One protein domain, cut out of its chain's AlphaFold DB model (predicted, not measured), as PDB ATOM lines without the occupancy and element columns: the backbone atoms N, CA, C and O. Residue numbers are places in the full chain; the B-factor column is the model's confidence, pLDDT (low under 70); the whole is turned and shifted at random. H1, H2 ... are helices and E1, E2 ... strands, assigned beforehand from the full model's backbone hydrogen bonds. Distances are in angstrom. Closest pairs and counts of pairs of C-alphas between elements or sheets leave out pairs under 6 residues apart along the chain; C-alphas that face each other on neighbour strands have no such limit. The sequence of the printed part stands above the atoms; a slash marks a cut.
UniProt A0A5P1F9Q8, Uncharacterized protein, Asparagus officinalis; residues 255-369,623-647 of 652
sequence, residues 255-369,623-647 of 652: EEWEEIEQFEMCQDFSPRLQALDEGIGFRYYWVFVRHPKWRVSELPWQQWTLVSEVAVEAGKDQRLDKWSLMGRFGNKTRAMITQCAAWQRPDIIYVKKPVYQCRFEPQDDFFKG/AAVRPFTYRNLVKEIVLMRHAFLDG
ATOM      1  N   GLU A 255     209.838 357.631 188.049       70.94
ATOM      2  CA  GLU A 255     210.003 359.039 188.401       70.94
ATOM      3  C   GLU A 255     208.733 359.614 189.069       70.94
ATOM      4  O   GLU A 255     208.868 360.303 190.075       70.94
ATOM      5  N   GLU A 256     207.512 359.232 188.652       73.50
ATOM      6  CA  GLU A 256     206.272 359.569 189.385       73.50
ATOM      7  C   GLU A 256     206.284 358.975 190.800       73.50
ATOM      8  O   GLU A 256     205.918 359.639 191.768       73.50
ATOM      9  N   TRP A 257     206.731 357.721 190.942       75.94
ATOM     10  CA  TRP A 257     206.856 357.081 192.254       75.94
ATOM     11  C   TRP A 257     207.902 357.765 193.137       75.94
ATOM     12  O   TRP A 257     207.652 357.957 194.323       75.94
ATOM     13  N   GLU A 258     209.044 358.182 192.585       79.88
ATOM     14  CA  GLU A 258     210.029 358.967 193.337       79.88
ATOM     15  C   GLU A 258     209.513 360.367 193.701       79.88
ATOM     16  O   GLU A 258     209.852 360.866 194.775       79.88
ATOM     17  N   GLU A 259     208.701 361.019 192.864       84.19
ATOM     18  CA  GLU A 259     208.030 362.279 193.221       84.19
ATOM     19  C   GLU A 259     207.015 362.076 194.355       84.19
ATOM     20  O   GLU A 259     206.985 362.875 195.296       84.19
ATOM     21  N   ILE A 260     206.242 360.984 194.326       81.88
ATOM     22  CA  ILE A 260     205.317 360.603 195.403       81.88
ATOM     23  C   ILE A 260     206.085 360.329 196.704       81.88
ATOM     24  O   ILE A 260     205.745 360.918 197.727       81.88
ATOM     25  N   GLU A 261     207.152 359.520 196.692       86.62
ATOM     26  CA  GLU A 261     207.948 359.259 197.904       86.62
ATOM     27  C   GLU A 261     208.627 360.532 198.446       86.62
ATOM     28  O   GLU A 261     208.691 360.734 199.664       86.62
ATOM     29  N   GLN A 262     209.117 361.420 197.569       88.00
ATOM     30  CA  GLN A 262     209.665 362.722 197.963       88.00
ATOM     31  C   GLN A 262     208.598 363.599 198.627       88.00
ATOM     32  O   GLN A 262     208.860 364.215 199.665       88.00
ATOM     33  N   PHE A 263     207.394 363.644 198.053       87.56
ATOM     34  CA  PHE A 263     206.259 364.406 198.564       87.56
ATOM     35  C   PHE A 263     205.754 363.855 199.902       87.56
ATOM     36  O   PHE A 263     205.609 364.625 200.855       87.56
ATOM     37  N   GLU A 264     205.575 362.538 200.019       88.44
ATOM     38  CA  GLU A 264     205.241 361.868 201.278       88.44
ATOM     39  C   GLU A 264     206.303 362.148 202.345       88.44
ATOM     40  O   GLU A 264     205.960 362.575 203.444       88.44
ATOM     41  N   MET A 265     207.599 362.017 202.032       88.94
ATOM     42  CA  MET A 265     208.667 362.316 202.995       88.94
ATOM     43  C   MET A 265     208.689 363.798 203.416       88.94
ATOM     44  O   MET A 265     209.011 364.093 204.569       88.94
ATOM     45  N   CYS A 266     208.305 364.725 202.531       89.19
ATOM     46  CA  CYS A 266     208.118 366.136 202.879       89.19
ATOM     47  C   CYS A 266     206.908 366.368 203.794       89.19
ATOM     48  O   CYS A 266     207.018 367.150 204.738       89.19
ATOM     49  N   GLN A 267     205.774 365.702 203.550       89.56
ATOM     50  CA  GLN A 267     204.602 365.791 204.427       89.56
ATOM     51  C   GLN A 267     204.891 365.202 205.810       89.56
ATOM     52  O   GLN A 267     204.599 365.834 206.826       89.56
ATOM     53  N   ASP A 268     205.520 364.027 205.850       90.50
ATOM     54  CA  ASP A 268     205.812 363.285 207.076       90.50
ATOM     55  C   ASP A 268     206.892 363.974 207.937       90.50
ATOM     56  O   ASP A 268     207.028 363.662 209.120       90.50
ATOM     57  N   PHE A 269     207.636 364.948 207.395       91.00
ATOM     58  CA  PHE A 269     208.630 365.729 208.140       91.00
ATOM     59  C   PHE A 269     208.026 366.473 209.336       91.00
ATOM     60  O   PHE A 269     208.560 366.370 210.440       91.00
ATOM     61  N   SER A 270     206.903 367.174 209.154       89.19
ATOM     62  CA  SER A 270     206.294 367.976 210.226       89.19
ATOM     63  C   SER A 270     205.722 367.112 211.368       89.19
ATOM     64  O   SER A 270     206.057 367.392 212.519       89.19
ATOM     65  N   PRO A 271     204.968 366.018 211.115       90.44
ATOM     66  CA  PRO A 271     204.598 365.053 212.155       90.44
ATOM     67  C   PRO A 271     205.802 364.380 212.830       90.44
ATOM     68  O   PRO A 271     205.775 364.141 214.035       90.44
ATOM     69  N   ARG A 272     206.880 364.083 212.086       88.00
ATOM     70  CA  ARG A 272     208.110 363.506 212.660       88.00
ATOM     71  C   ARG A 272     208.848 364.500 213.557       88.00
ATOM     72  O   ARG A 272     209.366 364.073 214.582       88.00
ATOM     73  N   LEU A 273     208.868 365.787 213.203       88.38
ATOM     74  CA  LEU A 273     209.434 366.872 214.011       88.38
ATOM     75  C   LEU A 273     208.617 367.094 215.295       88.38
ATOM     76  O   LEU A 273     209.193 367.140 216.373       88.38
ATOM     77  N   GLN A 274     207.282 367.109 215.198       87.56
ATOM     78  CA  GLN A 274     206.362 367.171 216.350       87.56
ATOM     79  C   GLN A 274     206.438 365.944 217.277       87.56
ATOM     80  O   GLN A 274     205.946 365.984 218.402       87.56
ATOM     81  N   ALA A 275     207.029 364.837 216.816       86.94
ATOM     82  CA  ALA A 275     207.296 363.661 217.638       86.94
ATOM     83  C   ALA A 275     208.658 363.721 218.364       86.94
ATOM     84  O   ALA A 275     208.940 362.830 219.174       86.94
ATOM     85  N   LEU A 276     209.512 364.709 218.071       85.75
ATOM     86  CA  LEU A 276     210.754 364.984 218.803       85.75
ATOM     87  C   LEU A 276     210.469 365.846 220.048       85.75
ATOM     88  O   LEU A 276     209.440 366.512 220.123       85.75
ATOM     89  N   ASP A 277     211.362 365.830 221.039       81.75
ATOM     90  CA  ASP A 277     211.168 366.613 222.272       81.75
ATOM     91  C   ASP A 277     211.541 368.100 222.091       81.75
ATOM     92  O   ASP A 277     212.714 368.487 222.123       81.75
ATOM     93  N   GLU A 278     210.520 368.954 221.945       79.50
ATOM     94  CA  GLU A 278     210.656 370.421 221.906       79.50
ATOM     95  C   GLU A 278     211.361 370.999 223.150       79.50
ATOM     96  O   GLU A 278     211.996 372.051 223.061       79.50
ATOM     97  N   GLY A 279     211.287 370.321 224.304       77.69
ATOM     98  CA  GLY A 279     211.929 370.735 225.553       77.69
ATOM     99  C   GLY A 279     213.448 370.542 225.568       77.69
ATOM    100  O   GLY A 279     214.144 371.261 226.288       77.69
ATOM    101  N   ILE A 280     213.972 369.619 224.754       81.12
ATOM    102  CA  ILE A 280     215.412 369.477 224.483       81.12
ATOM    103  C   ILE A 280     215.836 370.473 223.394       81.12
ATOM    104  O   ILE A 280     216.896 371.100 223.490       81.12
ATOM    105  N   GLY A 281     214.985 370.646 222.381       83.50
ATOM    106  CA  GLY A 281     215.212 371.526 221.244       83.50
ATOM    107  C   GLY A 281     215.878 370.835 220.053       83.50
ATOM    108  O   GLY A 281     216.339 369.691 220.118       83.50
ATOM    109  N   PHE A 282     215.898 371.553 218.928       88.38
ATOM    110  CA  PHE A 282     216.282 371.018 217.623       88.38
ATOM    111  C   PHE A 282     217.516 371.718 217.056       88.38
ATOM    112  O   PHE A 282     217.678 372.930 217.208       88.38
ATOM    113  N   ARG A 283     218.352 370.953 216.350       88.19
ATOM    114  CA  ARG A 283     219.457 371.452 215.521       88.19
ATOM    115  C   ARG A 283     219.239 371.029 214.075       88.19
ATOM    116  O   ARG A 283     219.041 369.841 213.816       88.19
ATOM    117  N   TYR A 284     219.308 371.975 213.148       91.69
ATOM    118  CA  TYR A 284     219.082 371.720 211.727       91.69
ATOM    119  C   TYR A 284     220.411 371.581 210.985       91.69
ATOM    120  O   TYR A 284     221.291 372.437 211.094       91.69
ATOM    121  N   TYR A 285     220.545 370.497 210.219       92.50
ATOM    122  CA  TYR A 285     221.725 370.196 209.415       92.50
ATOM    123  C   TYR A 285     221.349 369.949 207.953       92.50
ATOM    124  O   TYR A 285     220.376 369.251 207.657       92.50
ATOM    125  N   TRP A 286     222.156 370.466 207.032       94.00
ATOM    126  CA  TRP A 286     222.165 370.041 205.633       94.00
ATOM    127  C   TRP A 286     223.092 368.846 205.450       94.00
ATOM    128  O   TRP A 286     224.214 368.849 205.960       94.00
ATOM    129  N   VAL A 287     222.639 367.843 204.698       92.06
ATOM    130  CA  VAL A 287     223.434 366.665 204.352       92.06
ATOM    131  C   VAL A 287     223.938 366.786 202.928       92.06
ATOM    132  O   VAL A 287     223.170 366.762 201.960       92.06
ATOM    133  N   PHE A 288     225.255 366.852 202.818       90.94
ATOM    134  CA  PHE A 288     225.982 366.793 201.566       90.94
ATOM    135  C   PHE A 288     226.533 365.384 201.358       90.94
ATOM    136  O   PHE A 288     227.085 364.782 202.281       90.94
ATOM    137  N   VAL A 289     226.399 364.856 200.143       87.75
ATOM    138  CA  VAL A 289     226.854 363.512 199.759       87.75
ATOM    139  C   VAL A 289     227.767 363.584 198.538       87.75
ATOM    140  O   VAL A 289     227.510 364.354 197.613       87.75
ATOM    141  N   ARG A 290     228.830 362.769 198.523       83.38
ATOM    142  CA  ARG A 290     229.687 362.564 197.347       83.38
ATOM    143  C   ARG A 290     230.120 361.109 197.182       83.38
ATOM    144  O   ARG A 290     230.189 360.342 198.146       83.38
ATOM    145  N   HIS A 291     230.484 360.766 195.950       77.06
ATOM    146  CA  HIS A 291     231.124 359.499 195.620       77.06
ATOM    147  C   HIS A 291     232.516 359.402 196.290       77.06
ATOM    148  O   HIS A 291     233.238 360.406 196.298       77.06
ATOM    149  N   PRO A 292     232.945 358.236 196.819       73.12
ATOM    150  CA  PRO A 292     234.259 358.095 197.456       73.12
ATOM    151  C   PRO A 292     235.430 358.404 196.510       73.12
ATOM    152  O   PRO A 292     236.405 359.035 196.917       73.12
ATOM    153  N   LYS A 293     235.314 358.026 195.228       68.75
ATOM    154  CA  LYS A 293     236.255 358.425 194.168       68.75
ATOM    155  C   LYS A 293     235.771 359.740 193.535       68.75
ATOM    156  O   LYS A 293     234.969 359.707 192.603       68.75
ATOM    157  N   TRP A 294     236.233 360.880 194.047       68.75
ATOM    158  CA  TRP A 294     235.929 362.234 193.545       68.75
ATOM    159  C   TRP A 294     237.146 362.859 192.845       68.75
ATOM    160  O   TRP A 294     238.280 362.436 193.088       68.75
ATOM    161  N   ARG A 295     236.951 363.863 191.973       70.06
ATOM    162  CA  ARG A 295     238.074 364.531 191.289       70.06
ATOM    163  C   ARG A 295     238.447 365.833 191.989       70.06
ATOM    164  O   ARG A 295     237.630 366.735 192.130       70.06
ATOM    165  N   VAL A 296     239.726 365.975 192.333       71.56
ATOM    166  CA  VAL A 296     240.274 367.174 193.001       71.56
ATOM    167  C   VAL A 296     240.168 368.446 192.133       71.56
ATOM    168  O   VAL A 296     240.274 369.553 192.645       71.56
ATOM    169  N   SER A 297     239.927 368.299 190.826       73.50
ATOM    170  CA  SER A 297     239.725 369.395 189.869       73.50
ATOM    171  C   SER A 297     238.296 369.953 189.799       73.50
ATOM    172  O   SER A 297     238.084 370.953 189.120       73.50
ATOM    173  N   GLU A 298     237.308 369.288 190.402       77.31
ATOM    174  CA  GLU A 298     235.901 369.722 190.400       77.31
ATOM    175  C   GLU A 298     235.647 370.752 191.511       77.31
ATOM    176  O   GLU A 298     236.326 370.744 192.539       77.31
ATOM    177  N   LEU A 299     234.654 371.630 191.342       80.19
ATOM    178  CA  LEU A 299     234.295 372.615 192.371       80.19
ATOM    179  C   LEU A 299     233.584 371.933 193.563       80.19
ATOM    180  O   LEU A 299     232.923 370.909 193.365       80.19
ATOM    181  N   PRO A 300     233.651 372.469 194.799       81.19
ATOM    182  CA  PRO A 300     233.095 371.791 195.977       81.19
ATOM    183  C   PRO A 300     231.608 371.428 195.848       81.19
ATOM    184  O   PRO A 300     231.228 370.305 196.162       81.19
ATOM    185  N   TRP A 301     230.790 372.329 195.298       81.88
ATOM    186  CA  TRP A 301     229.355 372.130 195.029       81.88
ATOM    187  C   TRP A 301     229.042 371.266 193.789       81.88
ATOM    188  O   TRP A 301     227.875 370.998 193.512       81.88
ATOM    189  N   GLN A 302     230.063 370.832 193.041       81.00
ATOM    190  CA  GLN A 302     229.951 369.813 191.987       81.00
ATOM    191  C   GLN A 302     230.303 368.423 192.536       81.00
ATOM    192  O   GLN A 302     229.612 367.449 192.248       81.00
ATOM    193  N   GLN A 303     231.348 368.336 193.370       82.94
ATOM    194  CA  GLN A 303     231.726 367.103 194.073       82.94
ATOM    195  C   GLN A 303     230.605 366.649 195.023       82.94
ATOM    196  O   GLN A 303     230.158 365.499 194.977       82.94
ATOM    197  N   TRP A 304     230.184 367.573 195.893       87.44
ATOM    198  CA  TRP A 304     229.192 367.379 196.938       87.44
ATOM    199  C   TRP A 304     227.814 367.828 196.460       87.44
ATOM    200  O   TRP A 304     227.601 368.987 196.095       87.44
ATOM    201  N   THR A 305     226.849 366.923 196.538       88.69
ATOM    202  CA  THR A 305     225.444 367.200 196.244       88.69
ATOM    203  C   THR A 305     224.684 367.382 197.548       88.69
ATOM    204  O   THR A 305     224.824 366.570 198.460       88.69
ATOM    205  N   LEU A 306     223.893 368.449 197.648       92.31
ATOM    206  CA  LEU A 306     222.950 368.666 198.745       92.31
ATOM    207  C   LEU A 306     221.728 367.765 198.523       92.31
ATOM    208  O   LEU A 306     221.060 367.920 197.500       92.31
ATOM    209  N   VAL A 307     221.488 366.803 199.424       91.50
ATOM    210  CA  VAL A 307     220.470 365.747 199.217       91.50
ATOM    211  C   VAL A 307     219.331 365.756 200.234       91.50
ATOM    212  O   VAL A 307     218.190 365.458 199.882       91.50
ATOM    213  N   SER A 308     219.607 366.081 201.498       93.81
ATOM    214  CA  SER A 308     218.588 366.080 202.551       93.81
ATOM    215  C   SER A 308     218.851 367.117 203.628       93.81
ATOM    216  O   SER A 308     219.965 367.611 203.804       93.81
ATOM    217  N   GLU A 309     217.791 367.424 204.356       94.62
ATOM    218  CA  GLU A 309     217.820 368.171 205.598       94.62
ATOM    219  C   GLU A 309     217.460 367.236 206.749       94.62
ATOM    220  O   GLU A 309     216.550 366.410 206.635       94.62
ATOM    221  N   VAL A 310     218.176 367.386 207.863       93.50
ATOM    222  CA  VAL A 310     218.001 366.586 209.071       93.50
ATOM    223  C   VAL A 310     217.832 367.512 210.271       93.50
ATOM    224  O   VAL A 310     218.750 368.250 210.630       93.50
ATOM    225  N   ALA A 311     216.666 367.443 210.911       92.62
ATOM    226  CA  ALA A 311     216.396 368.093 212.188       92.62
ATOM    227  C   ALA A 311     216.668 367.089 213.315       92.62
ATOM    228  O   ALA A 311     215.999 366.059 213.397       92.62
ATOM    229  N   VAL A 312     217.670 367.365 214.150       90.94
ATOM    230  CA  VAL A 312     218.158 366.472 215.213       90.94
ATOM    231  C   VAL A 312     217.655 366.942 216.574       90.94
ATOM    232  O   VAL A 312     217.806 368.115 216.911       90.94
ATOM    233  N   GLU A 313     217.116 366.020 217.370       89.00
ATOM    234  CA  GLU A 313     216.788 366.226 218.786       89.00
ATOM    235  C   GLU A 313     218.092 366.306 219.596       89.00
ATOM    236  O   GLU A 313     218.753 365.287 219.824       89.00
ATOM    237  N   ALA A 314     218.516 367.523 219.949       84.69
ATOM    238  CA  ALA A 314     219.779 367.761 220.644       84.69
ATOM    239  C   ALA A 314     219.843 369.151 221.293       84.69
ATOM    240  O   ALA A 314     219.628 370.174 220.639       84.69
ATOM    241  N   GLY A 315     220.244 369.193 222.565       76.25
ATOM    242  CA  GLY A 315     220.313 370.431 223.344       76.25
ATOM    243  C   GLY A 315     221.350 371.434 222.823       76.25
ATOM    244  O   GLY A 315     222.330 371.067 222.168       76.25
ATOM    245  N   LYS A 316     221.185 372.720 223.159       73.38
ATOM    246  CA  LYS A 316     222.132 373.790 222.767       73.38
ATOM    247  C   LYS A 316     223.543 373.592 223.337       73.38
ATOM    248  O   LYS A 316     224.514 373.886 222.648       73.38
ATOM    249  N   ASP A 317     223.652 372.974 224.509       68.06
ATOM    250  CA  ASP A 317     224.935 372.674 225.161       68.06
ATOM    251  C   ASP A 317     225.496 371.285 224.781       68.06
ATOM    252  O   ASP A 317     226.633 370.942 225.103       68.06
ATOM    253  N   GLN A 318     224.716 370.459 224.073       73.75
ATOM    254  CA  GLN A 318     225.115 369.105 223.686       73.75
ATOM    255  C   GLN A 318     226.057 369.131 222.476       73.75
ATOM    256  O   GLN A 318     225.627 369.363 221.344       73.75
ATOM    257  N   ARG A 319     227.346 368.837 222.688       69.50
ATOM    258  CA  ARG A 319     228.327 368.761 221.596       69.50
ATOM    259  C   ARG A 319     227.998 367.614 220.628       69.50
ATOM    260  O   ARG A 319     228.133 366.429 220.953       69.50
ATOM    261  N   LEU A 320     227.594 367.985 219.415       78.06
ATOM    262  CA  LEU A 320     227.489 367.097 218.263       78.06
ATOM    263  C   LEU A 320     228.689 367.327 217.346       78.06
ATOM    264  O   LEU A 320     228.824 368.403 216.771       78.06
ATOM    265  N   ASP A 321     229.535 366.312 217.200       75.31
ATOM    266  CA  ASP A 321     230.499 366.263 216.104       75.31
ATOM    267  C   ASP A 321     229.759 365.975 214.785       75.31
ATOM    268  O   ASP A 321     228.972 365.029 214.688       75.31
ATOM    269  N   LYS A 322     230.023 366.808 213.776       75.50
ATOM    270  CA  LYS A 322     229.422 366.730 212.441       75.50
ATOM    271  C   LYS A 322     230.019 365.629 211.558       75.50
ATOM    272  O   LYS A 322     229.367 365.218 210.601       75.50
ATOM    273  N   TRP A 323     231.212 365.120 211.878       70.06
ATOM    274  CA  TRP A 323     231.866 364.049 211.122       70.06
ATOM    275  C   TRP A 323     231.326 362.658 211.501       70.06
ATOM    276  O   TRP A 323     231.045 361.849 210.621       70.06
ATOM    277  N   SER A 324     231.107 362.381 212.792       74.69
ATOM    278  CA  SER A 324     230.557 361.104 213.289       74.69
ATOM    279  C   SER A 324     229.023 361.023 213.319       74.69
ATOM    280  O   SER A 324     228.472 359.968 213.649       74.69
ATOM    281  N   LEU A 325     228.307 362.095 212.953       83.19
ATOM    282  CA  LEU A 325     226.852 362.197 213.132       83.19
ATOM    283  C   LEU A 325     226.062 361.065 212.442       83.19
ATOM    284  O   LEU A 325     225.124 360.531 213.032       83.19
ATOM    285  N   MET A 326     226.493 360.607 211.258       83.00
ATOM    286  CA  MET A 326     225.865 359.471 210.556       83.00
ATOM    287  C   MET A 326     225.930 358.156 211.350       83.00
ATOM    288  O   MET A 326     225.004 357.347 211.279       83.00
ATOM    289  N   GLY A 327     226.996 357.942 212.128       80.38
ATOM    290  CA  GLY A 327     227.143 356.784 213.016       80.38
ATOM    291  C   GLY A 327     226.279 356.877 214.279       80.38
ATOM    292  O   GLY A 327     225.907 355.851 214.847       80.38
ATOM    293  N   ARG A 328     225.902 358.097 214.688       84.44
ATOM    294  CA  ARG A 328     224.996 358.370 215.817       84.44
ATOM    295  C   ARG A 328     223.509 358.267 215.459       84.44
ATOM    296  O   ARG A 328     222.672 358.344 216.357       84.44
ATOM    297  N   PHE A 329     223.159 358.062 214.189       87.19
ATOM    298  CA  PHE A 329     221.776 357.874 213.751       87.19
ATOM    299  C   PHE A 329     221.364 356.400 213.686       87.19
ATOM    300  O   PHE A 329     222.078 355.545 213.161       87.19
ATOM    301  N   GLY A 330     220.149 356.109 214.157       82.44
ATOM    302  CA  GLY A 330     219.544 354.784 214.031       82.44
ATOM    303  C   GLY A 330     219.190 354.429 212.580       82.44
ATOM    304  O   GLY A 330     218.994 355.302 211.732       82.44
ATOM    305  N   ASN A 331     219.051 353.128 212.298       81.81
ATOM    306  CA  ASN A 331     218.902 352.598 210.934       81.81
ATOM    307  C   ASN A 331     217.777 353.256 210.109       81.81
ATOM    308  O   ASN A 331     217.962 353.441 208.911       81.81
ATOM    309  N   LYS A 332     216.642 353.647 210.719       85.12
ATOM    310  CA  LYS A 332     215.554 354.348 210.002       85.12
ATOM    311  C   LYS A 332     216.020 355.707 209.463       85.12
ATOM    312  O   LYS A 332     215.819 355.994 208.291       85.12
ATOM    313  N   THR A 333     216.678 356.516 210.291       87.44
ATOM    314  CA  THR A 333     217.214 357.830 209.901       87.44
ATOM    315  C   THR A 333     218.296 357.692 208.833       87.44
ATOM    316  O   THR A 333     218.233 358.374 207.814       87.44
ATOM    317  N   ARG A 334     219.223 356.735 208.997       84.38
ATOM    318  CA  ARG A 334     220.245 356.431 207.978       84.38
ATOM    319  C   ARG A 334     219.624 356.006 206.642       84.38
ATOM    320  O   ARG A 334     220.087 356.452 205.599       84.38
ATOM    321  N   ALA A 335     218.574 355.182 206.658       83.25
ATOM    322  CA  ALA A 335     217.876 354.753 205.444       83.25
ATOM    323  C   ALA A 335     217.194 355.921 204.709       83.25
ATOM    324  O   ALA A 335     217.326 356.012 203.494       83.25
ATOM    325  N   MET A 336     216.549 356.850 205.425       86.94
ATOM    326  CA  MET A 336     215.913 358.030 204.811       86.94
ATOM    327  C   MET A 336     216.941 358.979 204.169       86.94
ATOM    328  O   MET A 336     216.712 359.475 203.070       86.94
ATOM    329  N   ILE A 337     218.106 359.175 204.803       88.38
ATOM    330  CA  ILE A 337     219.224 359.943 204.220       88.38
ATOM    331  C   ILE A 337     219.763 359.245 202.956       88.38
ATOM    332  O   ILE A 337     219.990 359.898 201.941       88.38
ATOM    333  N   THR A 338     219.906 357.914 202.984       84.81
ATOM    334  CA  THR A 338     220.308 357.103 201.817       84.81
ATOM    335  C   THR A 338     219.289 357.174 200.674       84.81
ATOM    336  O   THR A 338     219.692 357.276 199.521       84.81
ATOM    337  N   GLN A 339     217.985 357.166 200.970       83.62
ATOM    338  CA  GLN A 339     216.916 357.302 199.972       83.62
ATOM    339  C   GLN A 339     216.977 358.679 199.289       83.62
ATOM    340  O   GLN A 339     217.021 358.755 198.064       83.62
ATOM    341  N   CYS A 340     217.135 359.753 200.074       87.94
ATOM    342  CA  CYS A 340     217.366 361.101 199.544       87.94
ATOM    343  C   CYS A 340     218.628 361.189 198.668       87.94
ATOM    344  O   CYS A 340     218.629 361.863 197.637       87.94
ATOM    345  N   ALA A 341     219.703 360.499 199.061       85.00
ATOM    346  CA  ALA A 341     220.932 360.434 198.280       85.00
ATOM    347  C   ALA A 341     220.745 359.688 196.947       85.00
ATOM    348  O   ALA A 341     221.254 360.154 195.932       85.00
ATOM    349  N   ALA A 342     219.987 358.588 196.924       79.81
ATOM    350  CA  ALA A 342     219.717 357.818 195.710       79.81
ATOM    351  C   ALA A 342     218.908 358.620 194.671       79.81
ATOM    352  O   ALA A 342     219.260 358.607 193.492       79.81
ATOM    353  N   TRP A 343     217.890 359.381 195.099       83.19
ATOM    354  CA  TRP A 343     217.113 360.254 194.203       83.19
ATOM    355  C   TRP A 343     217.986 361.305 193.495       83.19
ATOM    356  O   TRP A 343     217.830 361.542 192.301       83.19
ATOM    357  N   GLN A 344     218.915 361.932 194.225       82.19
ATOM    358  CA  GLN A 344     219.734 363.046 193.718       82.19
ATOM    359  C   GLN A 344     221.056 362.608 193.066       82.19
ATOM    360  O   GLN A 344     221.625 363.352 192.266       82.19
ATOM    361  N   ARG A 345     221.578 361.431 193.426       74.81
ATOM    362  CA  ARG A 345     222.857 360.882 192.948       74.81
ATOM    363  C   ARG A 345     222.742 359.385 192.624       74.81
ATOM    364  O   ARG A 345     223.315 358.545 193.328       74.81
ATOM    365  N   PRO A 346     222.041 359.040 191.525       66.50
ATOM    366  CA  PRO A 346     221.886 357.658 191.072       66.50
ATOM    367  C   PRO A 346     223.201 357.005 190.599       66.50
ATOM    368  O   PRO A 346     223.231 355.812 190.307       66.50
ATOM    369  N   ASP A 347     224.292 357.770 190.517       65.56
ATOM    370  CA  ASP A 347     225.657 357.314 190.250       65.56
ATOM    371  C   ASP A 347     226.387 356.764 191.489       65.56
ATOM    372  O   ASP A 347     227.394 356.079 191.330       65.56
ATOM    373  N   ILE A 348     225.918 357.058 192.709       63.28
ATOM    374  CA  ILE A 348     226.629 356.696 193.950       63.28
ATOM    375  C   ILE A 348     226.085 355.402 194.582       63.28
ATOM    376  O   ILE A 348     226.846 354.655 195.195       63.28
ATOM    377  N   ILE A 349     224.775 355.145 194.503       55.06
ATOM    378  CA  ILE A 349     224.114 354.140 195.352       55.06
ATOM    379  C   ILE A 349     223.099 353.317 194.565       55.06
ATOM    380  O   ILE A 349     222.005 353.812 194.332       55.06
ATOM    381  N   TYR A 350     223.404 352.041 194.295       51.97
ATOM    382  CA  TYR A 350     222.399 351.018 193.945       51.97
ATOM    383  C   TYR A 350     222.766 349.592 194.400       51.97
ATOM    384  O   TYR A 350     222.515 348.603 193.719       51.97
ATOM    385  N   VAL A 351     223.343 349.479 195.598       52.38
ATOM    386  CA  VAL A 351     223.836 348.219 196.179       52.38
ATOM    387  C   VAL A 351     223.198 347.983 197.551       52.38
ATOM    388  O   VAL A 351     222.883 348.927 198.277       52.38
ATOM    389  N   LYS A 352     223.065 346.711 197.951       47.81
ATOM    390  CA  LYS A 352     222.600 346.267 199.285       47.81
ATOM    391  C   LYS A 352     223.426 346.845 200.457       47.81
ATOM    392  O   LYS A 352     222.943 346.881 201.588       47.81
ATOM    393  N   LYS A 353     224.649 347.310 200.179       56.97
ATOM    394  CA  LYS A 353     225.527 348.128 201.031       56.97
ATOM    395  C   LYS A 353     225.843 349.446 200.286       56.97
ATOM    396  O   LYS A 353     226.626 349.413 199.343       56.97
ATOM    397  N   PRO A 354     225.256 350.600 200.651       65.19
ATOM    398  CA  PRO A 354     225.522 351.873 199.973       65.19
ATOM    399  C   PRO A 354     226.855 352.490 200.438       65.19
ATOM    400  O   PRO A 354     226.999 352.811 201.617       65.19
ATOM    401  N   VAL A 355     227.813 352.707 199.528       69.19
ATOM    402  CA  VAL A 355     229.151 353.242 199.862       69.19
ATOM    403  C   VAL A 355     229.281 354.702 199.416       69.19
ATOM    404  O   VAL A 355     229.538 354.997 198.252       69.19
ATOM    405  N   TYR A 356     229.109 355.639 200.351       79.56
ATOM    406  CA  TYR A 356     229.184 357.075 200.075       79.56
ATOM    407  C   TYR A 356     229.766 357.875 201.236       79.56
ATOM    408  O   TYR A 356     229.616 357.511 202.401       79.56
ATOM    409  N   GLN A 357     230.400 359.007 200.920       80.38
ATOM    410  CA  GLN A 357     230.822 359.968 201.934       80.38
ATOM    411  C   GLN A 357     229.698 360.977 202.165       80.38
ATOM    412  O   GLN A 357     229.185 361.567 201.214       80.38
ATOM    413  N   CYS A 358     229.330 361.177 203.429       85.62
ATOM    414  CA  CYS A 358     228.351 362.168 203.863       85.62
ATOM    415  C   CYS A 358     229.004 363.212 204.777       85.62
ATOM    416  O   CYS A 358     230.019 362.948 205.423       85.62
ATOM    417  N   ARG A 359     228.432 364.415 204.793       85.88
ATOM    418  CA  ARG A 359     228.922 365.581 205.531       85.88
ATOM    419  C   ARG A 359     227.726 366.400 206.007       85.88
ATOM    420  O   ARG A 359     226.809 366.638 205.224       85.88
ATOM    421  N   PHE A 360     227.749 366.823 207.268       89.19
ATOM    422  CA  PHE A 360     226.668 367.585 207.893       89.19
ATOM    423  C   PHE A 360     227.120 369.025 208.136       89.19
ATOM    424  O   PHE A 360     228.141 369.244 208.783       89.19
ATOM    425  N   GLU A 361     226.358 369.997 207.641       88.44
ATOM    426  CA  GLU A 361     226.609 371.426 207.867       88.44
ATOM    427  C   GLU A 361     225.466 372.050 208.678       88.44
ATOM    428  O   GLU A 361     224.307 371.841 208.313       88.44
ATOM    429  N   PRO A 362     225.747 372.778 209.775       88.38
ATOM    430  CA  PRO A 362     224.716 373.405 210.597       88.38
ATOM    431  C   PRO A 362     224.092 374.608 209.878       88.38
ATOM    432  O   PRO A 362     224.796 375.439 209.307       88.38
ATOM    433  N   GLN A 363     222.766 374.729 209.934       90.50
ATOM    434  CA  GLN A 363     222.049 375.804 209.239       90.50
ATOM    435  C   GLN A 363     222.068 377.142 209.992       90.50
ATOM    436  O   GLN A 363     222.165 378.197 209.366       90.50
ATOM    437  N   ASP A 364     221.976 377.105 211.327       85.94
ATOM    438  CA  ASP A 364     221.800 378.283 212.186       85.94
ATOM    439  C   ASP A 364     222.794 379.412 211.874       85.94
ATOM    440  O   ASP A 364     222.410 380.575 211.757       85.94
ATOM    441  N   ASP A 365     224.080 379.080 211.763       85.50
ATOM    442  CA  ASP A 365     225.151 380.062 211.583       85.50
ATOM    443  C   ASP A 365     225.285 380.535 210.130       85.50
ATOM    444  O   ASP A 365     225.652 381.689 209.895       85.50
ATOM    445  N   PHE A 366     224.882 379.706 209.159       89.69
ATOM    446  CA  PHE A 366     224.727 380.147 207.775       89.69
ATOM    447  C   PHE A 366     223.635 381.219 207.687       89.69
ATOM    448  O   PHE A 366     223.880 382.313 207.183       89.69
ATOM    449  N   PHE A 367     222.450 380.957 208.245       88.88
ATOM    450  CA  PHE A 367     221.339 381.905 208.191       88.88
ATOM    451  C   PHE A 367     221.611 383.205 208.966       88.88
ATOM    452  O   PHE A 367     221.248 384.275 208.477       88.88
ATOM    453  N   LYS A 368     222.330 383.160 210.100       88.69
ATOM    454  CA  LYS A 368     222.823 384.374 210.789       88.69
ATOM    455  C   LYS A 368     223.735 385.220 209.891       88.69
ATOM    456  O   LYS A 368     223.610 386.441 209.884       88.69
ATOM    457  N   GLY A 369     224.630 384.583 209.127       86.75
ATOM    458  CA  GLY A 369     225.490 385.258 208.148       86.75
ATOM    459  C   GLY A 369     224.728 385.816 206.939       86.75
ATOM    460  O   GLY A 369     225.100 386.861 206.408       86.75
ATOM    461  N   ALA A 623     215.831 361.975 214.976       91.19
ATOM    462  CA  ALA A 623     215.846 363.013 213.955       91.19
ATOM    463  C   ALA A 623     214.729 362.833 212.922       91.19
ATOM    464  O   ALA A 623     214.387 361.703 212.558       91.19
ATOM    465  N   ALA A 624     214.213 363.954 212.421       92.62
ATOM    466  CA  ALA A 624     213.359 364.021 211.240       92.62
ATOM    467  C   ALA A 624     214.219 364.307 209.997       92.62
ATOM    468  O   ALA A 624     215.218 365.020 210.084       92.62
ATOM    469  N   VAL A 625     213.841 363.745 208.845       93.81
ATOM    470  CA  VAL A 625     214.577 363.861 207.573       93.81
ATOM    471  C   VAL A 625     213.596 364.214 206.459       93.81
ATOM    472  O   VAL A 625     212.533 363.592 206.394       93.81
ATOM    473  N   ARG A 626     213.955 365.175 205.599       94.06
ATOM    474  CA  ARG A 626     213.256 365.490 204.338       94.06
ATOM    475  C   ARG A 626     214.251 365.650 203.181       94.06
ATOM    476  O   ARG A 626     215.389 366.056 203.440       94.06
ATOM    477  N   PRO A 627     213.863 365.386 201.919       92.94
ATOM    478  CA  PRO A 627     214.694 365.746 200.773       92.94
ATOM    479  C   PRO A 627     214.897 367.264 200.734       92.94
ATOM    480  O   PRO A 627     213.960 368.048 200.897       92.94
ATOM    481  N   PHE A 628     216.141 367.689 200.530       93.88
ATOM    482  CA  PHE A 628     216.508 369.099 200.477       93.88
ATOM    483  C   PHE A 628     217.667 369.271 199.507       93.88
ATOM    484  O   PHE A 628     218.725 368.675 199.681       93.88
ATOM    485  N   THR A 629     217.449 370.083 198.478       92.00
ATOM    486  CA  THR A 629     218.367 370.235 197.344       92.00
ATOM    487  C   THR A 629     218.825 371.686 197.212       92.00
ATOM    488  O   THR A 629     218.294 372.589 197.861       92.00
ATOM    489  N   TYR A 630     219.775 371.955 196.313       90.88
ATOM    490  CA  TYR A 630     220.203 373.326 196.006       90.88
ATOM    491  C   TYR A 630     219.055 374.247 195.540       90.88
ATOM    492  O   TYR A 630     219.101 375.451 195.779       90.88
ATOM    493  N   ARG A 631     217.995 373.692 194.934       91.81
ATOM    494  CA  ARG A 631     216.754 374.417 194.610       91.81
ATOM    495  C   ARG A 631     216.061 374.940 195.872       91.81
ATOM    496  O   ARG A 631     215.613 376.085 195.897       91.81
ATOM    497  N   ASN A 632     216.009 374.118 196.919       93.12
ATOM    498  CA  ASN A 632     215.403 374.483 198.195       93.12
ATOM    499  C   ASN A 632     216.283 375.493 198.942       93.12
ATOM    500  O   ASN A 632     215.750 376.463 199.461       93.12
ATOM    501  N   LEU A 633     217.617 375.369 198.889       92.00
ATOM    502  CA  LEU A 633     218.530 376.391 199.428       92.00
ATOM    503  C   LEU A 633     218.290 377.774 198.793       92.00
ATOM    504  O   LEU A 633     218.165 378.769 199.504       92.00
ATOM    505  N   VAL A 634     218.156 377.839 197.461       92.38
ATOM    506  CA  VAL A 634     217.784 379.081 196.757       92.38
ATOM    507  C   VAL A 634     216.392 379.563 197.186       92.38
ATOM    508  O   VAL A 634     216.205 380.764 197.378       92.38
ATOM    509  N   LYS A 635     215.428 378.656 197.396       93.69
ATOM    510  CA  LYS A 635     214.095 379.012 197.905       93.69
ATOM    511  C   LYS A 635     214.155 379.638 199.303       93.69
ATOM    512  O   LYS A 635     213.538 380.681 199.483       93.69
ATOM    513  N   GLU A 636     214.922 379.089 200.245       92.44
ATOM    514  CA  GLU A 636     215.063 379.656 201.599       92.44
ATOM    515  C   GLU A 636     215.733 381.044 201.588       92.44
ATOM    516  O   GLU A 636     215.277 381.955 202.278       92.44
ATOM    517  N   ILE A 637     216.749 381.264 200.738       91.94
ATOM    518  CA  ILE A 637     217.373 382.592 200.553       91.94
ATOM    519  C   ILE A 637     216.337 383.629 200.079       91.94
ATOM    520  O   ILE A 637     216.316 384.767 200.556       91.94
ATOM    521  N   VAL A 638     215.452 383.247 199.152       91.81
ATOM    522  CA  VAL A 638     214.403 384.135 198.627       91.81
ATOM    523  C   VAL A 638     213.235 384.281 199.617       91.81
ATOM    524  O   VAL A 638     212.671 385.369 199.723       91.81
ATOM    525  N   LEU A 639     212.896 383.248 200.393       92.31
ATOM    526  CA  LEU A 639     211.901 383.327 201.473       92.31
ATOM    527  C   LEU A 639     212.349 384.288 202.576       92.31
ATOM    528  O   LEU A 639     211.568 385.153 202.967       92.31
ATOM    529  N   MET A 640     213.612 384.218 203.012       89.94
ATOM    530  CA  MET A 640     214.174 385.165 203.982       89.94
ATOM    531  C   MET A 640     214.065 386.614 203.484       89.94
ATOM    532  O   MET A 640     213.731 387.507 204.262       89.94
ATOM    533  N   ARG A 641     214.263 386.857 202.179       88.50
ATOM    534  CA  ARG A 641     214.065 388.186 201.583       88.50
ATOM    535  C   ARG A 641     212.627 388.683 201.702       88.50
ATOM    536  O   ARG A 641     212.424 389.838 202.071       88.50
ATOM    537  N   HIS A 642     211.643 387.849 201.366       89.12
ATOM    538  CA  HIS A 642     210.232 388.237 201.475       89.12
ATOM    539  C   HIS A 642     209.821 388.423 202.944       89.12
ATOM    540  O   HIS A 642     209.231 389.446 203.265       89.12
ATOM    541  N   ALA A 643     210.285 387.578 203.868       88.50
ATOM    542  CA  ALA A 643     210.018 387.728 205.304       88.50
ATOM    543  C   ALA A 643     210.589 389.025 205.934       88.50
ATOM    544  O   ALA A 643     210.029 389.534 206.908       88.50
ATOM    545  N   PHE A 644     211.664 389.600 205.372       88.19
ATOM    546  CA  PHE A 644     212.116 390.962 205.705       88.19
ATOM    547  C   PHE A 644     211.233 392.062 205.086       88.19
ATOM    548  O   PHE A 644     211.021 393.096 205.716       88.19
ATOM    549  N   LEU A 645     210.720 391.865 203.864       86.88
ATOM    550  CA  LEU A 645     209.853 392.831 203.171       86.88
ATOM    551  C   LEU A 645     208.441 392.901 203.775       86.88
ATOM    552  O   LEU A 645     207.882 393.991 203.882       86.88
ATOM    553  N   ASP A 646     207.895 391.758 204.192       85.69
ATOM    554  CA  ASP A 646     206.589 391.636 204.851       85.69
ATOM    555  C   ASP A 646     206.650 392.026 206.346       85.69
ATOM    556  O   ASP A 646     205.636 392.374 206.954       85.69
ATOM    557  N   GLY A 647     207.856 392.053 206.930       79.44
ATOM    558  CA  GLY A 647     208.108 392.521 208.297       79.44
ATOM    559  C   GLY A 647     207.910 391.467 209.391       79.44
ATOM    560  O   GLY A 647     207.780 391.831 210.568       79.44
TER     561      GLY A 647
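This is residues 255 to 369 and 623 to 647 of the 652 residues of an uncharacterized protein of Asparagus officinalis (UniProt A0A5P1F9Q8). A strongly twisted sheet of four strands has a helix over each face: H1 over the edge strand E4 on one face, H4 over E2 on the other, which makes three layers, helices on both faces of a sheet. H6 begins near E2 and runs away from the sheet, and residues 641 to 647 stick out. The printed part has 140 residues with six named helices and four named strands, in the order H1 E1 H2 E2 H3 H4 E3 H5 E4 H6; the sheet runs E3 E1 E2 E4, antiparallel throughout, and the class is mixed, helices and strands. The whole is compact, with a radius of gyration of the C-alphas of 15.7 A and spans of 44 by 34 by 33 A.

The inner strands E1, residues 282 to 290, and E2, residues 305 to 313, are antiparallel at 154 degrees, with N 287 and O 308 2.8 A apart. E3, residues 357 to 362, is the edge strand beside E1, with N 288 and O 359 2.9 A apart. E4, residues 623 to 627, is the edge strand beside E2, with N 309 and O 626 2.9 A apart. H4, residues 331 to 344, lies over E2 at a height over the sheet of 7.7 A; the closest C-alphas, of Val 307 and Ala 341, are 5.4 A apart. H1, residues 255 to 274, lies over E4 on the opposite face at a height of 5.6 A; the closest C-alphas, of Cys 266 and Arg 626, are 5.4 A apart. H6, residues 630 to 646, is on the sheet, with the C-alphas of Leu 306 and Tyr 630, the closest, 6.1 A apart. H2, residues 300 to 303, H3, residues 325 to 328, and H5, residues 363 to 369, only graze the sheet. E2, H3, H4 and E3 form a split strand-helix-strand unit, two strands running the same way with helices between and E1 between them in the sheet; its crossover is right-handed. Every O i to N i+4 pair is within hydrogen-bond range in H4, H5 and H6, and 14 of 16 in H1; H2 and H3 are too short for such a pair.

E1 is 25.7 A long, E2 24.2 A and E3 17.1 A. H1 begins at C-alpha 255 (210.003, 359.039, 188.401), is 29.3 A long and has a kink of 27 degrees near residue 268. H4 measures 20.2 A. H6, 24.5 A, ends at C-alpha 646 (206.589, 391.636, 204.851).

The two C-alphas farthest apart, of Lys 352 and Gly 647, are 49.3 A apart. Residues 370 to 622 are not printed, and C-alphas 369 and 623 are 24.9 A apart across the cut. The links E2 to H3 and H4 to E3 are long. The model's pLDDT is under 70 at residues 293 to 294, 317, 319 and 346 to 355.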